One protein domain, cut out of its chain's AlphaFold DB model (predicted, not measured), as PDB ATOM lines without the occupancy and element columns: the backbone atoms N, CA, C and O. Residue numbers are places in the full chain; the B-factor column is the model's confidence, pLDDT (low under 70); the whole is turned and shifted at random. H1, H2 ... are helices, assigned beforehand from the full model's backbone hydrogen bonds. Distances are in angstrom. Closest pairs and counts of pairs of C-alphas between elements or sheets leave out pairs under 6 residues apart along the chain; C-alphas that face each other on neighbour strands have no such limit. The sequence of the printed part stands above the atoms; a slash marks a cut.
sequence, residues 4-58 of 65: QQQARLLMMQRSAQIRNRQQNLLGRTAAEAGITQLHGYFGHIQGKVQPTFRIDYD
ATOM      1  N   GLN A   4      75.705  96.508 129.374       87.88
ATOM      2  CA  GLN A   4      76.864  97.402 129.415       87.88
ATOM      3  C   GLN A   4      76.580  98.753 128.750       87.88
ATOM      4  O   GLN A   4      77.030  99.798 129.229       87.88
ATOM      5  N   GLN A   5      75.815  98.756 127.655       87.56
ATOM      6  CA  GLN A   5      75.412  99.986 126.970       87.56
ATOM      7  C   GLN A   5      74.455 100.797 127.844       87.56
ATOM      8  O   GLN A   5      74.608 102.013 127.959       87.56
ATOM      9  N   GLN A   6      73.524 100.128 128.524       87.50
ATOM     10  CA  GLN A   6      72.612 100.776 129.462       87.50
ATOM     11  C   GLN A   6      73.362 101.380 130.658       87.50
ATOM     12  O   GLN A   6      73.154 102.550 130.984       87.50
ATOM     13  N   ALA A   7      74.300 100.636 131.252       83.12
ATOM     14  CA  ALA A   7      75.149 101.141 132.330       83.12
ATOM     15  C   ALA A   7      75.980 102.357 131.883       83.12
ATOM     16  O   ALA A   7      76.066 103.355 132.601       83.12
ATOM     17  N   ARG A   8      76.542 102.322 130.666       84.69
ATOM     18  CA  ARG A   8      77.277 103.456 130.088       84.69
ATOM     19  C   ARG A   8      76.390 104.691 129.945       84.69
ATOM     20  O   ARG A   8      76.814 105.777 130.335       84.69
ATOM     21  N   LEU A   9      75.176 104.537 129.417       87.19
ATOM     22  CA  LEU A   9      74.234 105.646 129.254       87.19
ATOM     23  C   LEU A   9      73.869 106.280 130.600       87.19
ATOM     24  O   LEU A   9      73.946 107.500 130.725       87.19
ATOM     25  N   LEU A  10      73.564 105.468 131.616       86.19
ATOM     26  CA  LEU A  10      73.266 105.955 132.968       86.19
ATOM     27  C   LEU A  10      74.448 106.733 133.566       86.19
ATOM     28  O   LEU A  10      74.273 107.817 134.120       86.19
ATOM     29  N   MET A  11      75.672 106.228 133.392       83.31
ATOM     30  CA  MET A  11      76.891 106.889 133.868       83.31
ATOM     31  C   MET A  11      77.158 108.216 133.148       83.31
ATOM     32  O   MET A  11      77.553 109.200 133.784       83.31
ATOM     33  N   MET A  12      76.919 108.273 131.835       84.38
ATOM     34  CA  MET A  12      77.040 109.502 131.047       84.38
ATOM     35  C   MET A  12      75.986 110.537 131.453       84.38
ATOM     36  O   MET A  12      76.333 111.697 131.679       84.38
ATOM     37  N   GLN A  13      74.727 110.116 131.603       85.81
ATOM     38  CA  GLN A  13      73.630 110.973 132.057       85.81
ATOM     39  C   GLN A  13      73.914 111.546 133.446       85.81
ATOM     40  O   GLN A  13      73.823 112.759 133.641       85.81
ATOM     41  N   ARG A  14      74.349 110.701 134.388       83.62
ATOM     42  CA  ARG A  14      74.716 111.148 135.735       83.62
ATOM     43  C   ARG A  14      75.853 112.166 135.700       83.62
ATOM     44  O   ARG A  14      75.772 113.215 136.332       83.62
ATOM     45  N   SER A  15      76.887 111.902 134.903       81.88
ATOM     46  CA  SER A  15      78.019 112.825 134.750       81.88
ATOM     47  C   SER A  15      77.595 114.176 134.160       81.88
ATOM     48  O   SER A  15      78.138 115.213 134.542       81.88
ATOM     49  N   ALA A  16      76.620 114.190 133.247       83.75
ATOM     50  CA  ALA A  16      76.058 115.423 132.702       83.75
ATOM     51  C   ALA A  16      75.263 116.211 133.759       83.75
ATOM     52  O   ALA A  16      75.454 117.419 133.885       83.75
ATOM     53  N   GLN A  17      74.434 115.536 134.563       84.88
ATOM     54  CA  GLN A  17      73.667 116.165 135.646       84.88
ATOM     55  C   GLN A  17      74.572 116.835 136.685       84.88
ATOM     56  O   GLN A  17      74.349 117.994 137.045       84.88
ATOM     57  N   ILE A  18      75.623 116.136 137.123       80.62
ATOM     58  CA  ILE A  18      76.591 116.671 138.089       80.62
ATOM     59  C   ILE A  18      77.272 117.927 137.528       80.62
ATOM     60  O   ILE A  18      77.344 118.957 138.202       80.62
ATOM     61  N   ARG A  19      77.707 117.870 136.264       79.62
ATOM     62  CA  ARG A  19      78.341 119.004 135.585       79.62
ATOM     63  C   ARG A  19      77.406 120.211 135.517       79.62
ATOM     64  O   ARG A  19      77.814 121.309 135.872       79.62
ATOM     65  N   ASN A  20      76.148 120.013 135.128       83.69
ATOM     66  CA  ASN A  20      75.166 121.098 135.052       83.69
ATOM     67  C   ASN A  20      74.932 121.757 136.417       83.69
ATOM     68  O   ASN A  20      74.881 122.981 136.515       83.69
ATOM     69  N   ARG A  21      74.843 120.959 137.489       82.75
ATOM     70  CA  ARG A  21      74.692 121.478 138.855       82.75
ATOM     71  C   ARG A  21      75.872 122.363 139.253       82.75
ATOM     72  O   ARG A  21      75.660 123.445 139.791       82.75
ATOM     73  N   GLN A  22      77.093 121.919 138.974       80.69
ATOM     74  CA  GLN A  22      78.291 122.706 139.253       80.69
ATOM     75  C   GLN A  22      78.320 124.009 138.475       80.69
ATOM     76  O   GLN A  22      78.604 125.046 139.058       80.69
ATOM     77  N   GLN A  23      77.997 123.968 137.183       79.44
ATOM     78  CA  GLN A  23      77.980 125.172 136.359       79.44
ATOM     79  C   GLN A  23      76.959 126.185 136.864       79.44
ATOM     80  O   GLN A  23      77.257 127.371 136.934       79.44
ATOM     81  N   ASN A  24      75.794 125.719 137.310       83.75
ATOM     82  CA  ASN A  24      74.802 126.594 137.922       83.75
ATOM     83  C   ASN A  24      75.288 127.187 139.250       83.75
ATOM     84  O   ASN A  24      75.084 128.376 139.485       83.75
ATOM     85  N   LEU A  25      75.929 126.388 140.113       83.56
ATOM     86  CA  LEU A  25      76.481 126.874 141.382       83.56
ATOM     87  C   LEU A  25      77.567 127.926 141.132       83.56
ATOM     88  O   LEU A  25      77.461 129.040 141.633       83.56
ATOM     89  N   LEU A  26      78.561 127.584 140.311       81.81
ATOM     90  CA  LEU A  26      79.671 128.467 139.973       81.81
ATOM     91  C   LEU A  26      79.172 129.735 139.276       81.81
ATOM     92  O   LEU A  26      79.639 130.822 139.595       81.81
ATOM     93  N   GLY A  27      78.198 129.610 138.371       82.69
ATOM     94  CA  GLY A  27      77.570 130.736 137.681       82.69
ATOM     95  C   GLY A  27      76.921 131.723 138.643       82.69
ATOM     96  O   GLY A  27      77.125 132.928 138.513       82.69
ATOM     97  N   ARG A  28      76.195 131.219 139.647       84.50
ATOM     98  CA  ARG A  28      75.584 132.052 140.694       84.50
ATOM     99  C   ARG A  28      76.639 132.744 141.552       84.50
ATOM    100  O   ARG A  28      76.595 133.961 141.680       84.50
ATOM    101  N   THR A  29      77.623 132.001 142.058       85.06
ATOM    102  CA  THR A  29      78.688 132.576 142.897       85.06
ATOM    103  C   THR A  29      79.557 133.573 142.133       85.06
ATOM    104  O   THR A  29      79.999 134.572 142.686       85.06
ATOM    105  N   ALA A  30      79.796 133.327 140.843       83.12
ATOM    106  CA  ALA A  30      80.538 134.241 139.987       83.12
ATOM    107  C   ALA A  30      79.757 135.538 139.757       83.12
ATOM    108  O   ALA A  30      80.334 136.616 139.869       83.12
ATOM    109  N   ALA A  31      78.445 135.442 139.512       84.50
ATOM    110  CA  ALA A  31      77.577 136.607 139.401       84.50
ATOM    111  C   ALA A  31      77.548 137.429 140.703       84.50
ATOM    112  O   ALA A  31      77.658 138.651 140.645       84.50
ATOM    113  N   GLU A  32      77.476 136.773 141.866       86.12
ATOM    114  CA  GLU A  32      77.560 137.429 143.182       86.12
ATOM    115  C   GLU A  32      78.904 138.141 143.397       86.12
ATOM    116  O   GLU A  32      78.943 139.248 143.929       86.12
ATOM    117  N   ALA A  33      80.005 137.547 142.935       86.75
ATOM    118  CA  ALA A  33      81.341 138.132 143.009       86.75
ATOM    119  C   ALA A  33      81.621 139.201 141.929       86.75
ATOM    120  O   ALA A  33      82.732 139.727 141.864       86.75
ATOM    121  N   GLY A  34      80.654 139.509 141.054       85.44
ATOM    122  CA  GLY A  34      80.835 140.446 139.939       85.44
ATOM    123  C   GLY A  34      81.723 139.917 138.802       85.44
ATOM    124  O   GLY A  34      82.179 140.690 137.958       85.44
ATOM    125  N   ILE A  35      81.974 138.606 138.755       82.06
ATOM    126  CA  ILE A  35      82.775 137.935 137.728       82.06
ATOM    127  C   ILE A  35      81.863 137.607 136.540       82.06
ATOM    128  O   ILE A  35      81.087 136.653 136.560       82.06
ATOM    129  N   THR A  36      81.966 138.395 135.471       69.88
ATOM    130  CA  THR A  36      81.121 138.271 134.267       69.88
ATOM    131  C   THR A  36      81.610 137.228 133.258       69.88
ATOM    132  O   THR A  36      80.858 136.840 132.366       69.88
ATOM    133  N   GLN A  37      82.841 136.725 133.396       64.25
ATOM    134  CA  GLN A  37      83.420 135.727 132.493       64.25
ATOM    135  C   GLN A  37      83.686 134.400 133.202       64.25
ATOM    136  O   GLN A  37      84.818 134.062 133.533       64.25
ATOM    137  N   LEU A  38      82.631 133.610 133.394       61.31
ATOM    138  CA  LEU A  38      82.772 132.201 133.779       61.31
ATOM    139  C   LEU A  38      82.848 131.257 132.563       61.31
ATOM    140  O   LEU A  38      83.084 130.055 132.696       61.31
ATOM    141  N   HIS A  39      82.632 131.795 131.360       53.84
ATOM    142  CA  HIS A  39      82.603 131.027 130.124       53.84
ATOM    143  C   HIS A  39      84.007 130.489 129.807       53.84
ATOM    144  O   HIS A  39      84.853 131.209 129.286       53.84
ATOM    145  N   GLY A  40      84.264 129.221 130.142       56.69
ATOM    146  CA  GLY A  40      85.547 128.564 129.876       56.69
ATOM    147  C   GLY A  40      86.358 128.155 131.107       56.69
ATOM    148  O   GLY A  40      87.433 127.589 130.927       56.69
ATOM    149  N   TYR A  41      85.859 128.339 132.339       58.59
ATOM    150  CA  TYR A  41      86.505 127.775 133.537       58.59
ATOM    151  C   TYR A  41      86.220 126.263 133.658       58.59
ATOM    152  O   TYR A  41      85.632 125.765 134.614       58.59
ATOM    153  N   PHE A  42      86.611 125.519 132.625       60.12
ATOM    154  CA  PHE A  42      86.594 124.064 132.572       60.12
ATOM    155  C   PHE A  42      88.040 123.583 132.495       60.12
ATOM    156  O   PHE A  42      88.573 123.300 131.422       60.12
ATOM    157  N   GLY A  43      88.693 123.489 133.649       56.06
ATOM    158  CA  GLY A  43      89.973 122.803 133.741       56.06
ATOM    159  C   GLY A  43      89.747 121.297 133.663       56.06
ATOM    160  O   GLY A  43      89.336 120.682 134.643       56.06
ATOM    161  N   HIS A  44      90.034 120.675 132.520       53.91
ATOM    162  CA  HIS A  44      90.329 119.245 132.533       53.91
ATOM    163  C   HIS A  44      91.657 119.095 133.275       53.91
ATOM    164  O   HIS A  44      92.698 119.474 132.740       53.91
ATOM    165  N   ILE A  45      91.658 118.542 134.488       55.41
ATOM    166  CA  ILE A  45      92.914 118.099 135.101       55.41
ATOM    167  C   ILE A  45      93.342 116.857 134.314       55.41
ATOM    168  O   ILE A  45      92.929 115.738 134.607       55.41
ATOM    169  N   GLN A  46      94.097 117.072 133.235       61.91
ATOM    170  CA  GLN A  46      94.705 116.017 132.420       61.91
ATOM    171  C   GLN A  46      93.713 114.935 131.950       61.91
ATOM    172  O   GLN A  46      93.999 113.741 132.010       61.91
ATOM    173  N   GLY A  47      92.506 115.337 131.536       60.19
ATOM    174  CA  GLY A  47      91.472 114.415 131.043       60.19
ATOM    175  C   GLY A  47      90.883 113.466 132.097       60.19
ATOM    176  O   GLY A  47      90.029 112.646 131.763       60.19
ATOM    177  N   LYS A  48      91.295 113.576 133.364       62.56
ATOM    178  CA  LYS A  48      90.739 112.797 134.468       62.56
ATOM    179  C   LYS A  48      89.624 113.588 135.135       62.56
ATOM    180  O   LYS A  48      89.742 114.789 135.378       62.56
ATOM    181  N   VAL A  49      88.535 112.893 135.446       65.31
ATOM    182  CA  VAL A  49      87.509 113.437 136.338       65.31
ATOM    183  C   VAL A  49      88.169 113.682 137.692       65.31
ATOM    184  O   VAL A  49      88.874 112.814 138.207       65.31
ATOM    185  N   GLN A  50      87.977 114.877 138.244       67.25
ATOM    186  CA  GLN A  50      88.518 115.249 139.545       67.25
ATOM    187  C   GLN A  50      87.987 114.259 140.616       67.25
ATOM    188  O   GLN A  50      86.800 113.940 140.600       67.25
ATOM    189  N   PRO A  51      88.829 113.687 141.502       64.88
ATOM    190  CA  PRO A  51      88.424 112.536 142.322       64.88
ATOM    191  C   PRO A  51      87.265 112.811 143.285       64.88
ATOM    192  O   PRO A  51      86.445 111.925 143.522       64.88
ATOM    193  N   THR A  52      87.163 114.035 143.811       69.69
ATOM    194  CA  THR A  52      86.092 114.404 144.750       69.69
ATOM    195  C   THR A  52      84.796 114.796 144.041       69.69
ATOM    196  O   THR A  52      83.756 114.896 144.672       69.69
ATOM    197  N   PHE A  53      84.800 114.893 142.711       66.50
ATOM    198  CA  PHE A  53      83.662 115.327 141.904       66.50
ATOM    199  C   PHE A  53      82.413 114.467 142.104       66.50
ATOM    200  O   PHE A  53      81.296 114.976 142.107       66.50
ATOM    201  N   ARG A  54      82.596 113.150 142.276       66.12
ATOM    202  CA  ARG A  54      81.503 112.259 142.674       66.12
ATOM    203  C   ARG A  54      81.123 112.501 144.129       66.12
ATOM    204  O   ARG A  54      79.967 112.707 144.419       66.12
ATOM    205  N   ILE A  55      82.074 112.532 145.047       71.38
ATOM    206  CA  ILE A  55      81.767 112.642 146.479       71.38
ATOM    207  C   ILE A  55      80.998 113.937 146.806       71.38
ATOM    208  O   ILE A  55      80.018 113.894 147.542       71.38
ATOM    209  N   ASP A  56      81.395 115.061 146.209       69.56
ATOM    210  CA  ASP A  56      80.892 116.390 146.571       69.56
ATOM    211  C   ASP A  56      79.585 116.765 145.853       69.56
ATOM    212  O   ASP A  56      78.817 117.601 146.334       69.56
ATOM    213  N   TYR A  57      79.328 116.177 144.678       67.12
ATOM    214  CA  TYR A  57      78.227 116.599 143.805       67.12
ATOM    215  C   TYR A  57      77.325 115.469 143.303       67.12
ATOM    216  O   TYR A  57      76.252 115.750 142.755       67.12
ATOM    217  N   ASP A  58      77.719 114.206 143.477       65.69
ATOM    218  CA  ASP A  58      76.785 113.088 143.380       65.69
ATOM    219  C   ASP A  58      75.751 113.265 144.500       65.69
ATOM    220  O   ASP A  58      76.085 113.652 145.616       65.69
TER     221      ASP A  58
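This is residues 4 to 58 of the 65 residues of an uncharacterized protein of Gloeomargarita lithophora Alchichica-D10 (UniProt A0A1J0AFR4). One long straight helix, H1, makes the length of the model, and from its last residue a long loop, residues 33 to 51, folds back along it to bring the short helix H2 crosswise to its middle. Residues 4 to 13 of H1 stick out at one end, and residues 43 to 48 stick out as the far bend of the loop. The printed part has 55 residues with two named helices, H1 then H2, no named strand, and the class is all helix. It is loose, with a radius of gyration of the C-alphas of 13.4 A, and a rod spanning 44 by 21 by 19 A.

H1, residues 4 to 32, and H2, residues 52 to 57, only just touch, with 3 pairs of C-alphas within 8 A. H1 touches H2 with residues 18 to 22 alone; the closest C-alphas are those of Ile 18 and Tyr 57, 5.9 A apart. Their lines are about perpendicular, at 74 degrees. In H1 and H2 every O i to N i+4 pair is within hydrogen-bond range.

H1 runs 42.3 A from C-alpha 4 at (76.864, 97.402, 129.415) to C-alpha 32 at (77.560, 137.429, 143.182). H2 measures 8.2 A and ends with C-alpha 57 at (78.227, 116.599, 143.805).

The two C-alphas farthest apart, those of Gln 4 and Gly 34, are 44.5 A apart. The printed part has no cut. The link from H1 to H2 is long, with 19 residues. Mean pLDDT of the printed part is 75.2; residues 36 to 54 and 56 to 58 are under 70.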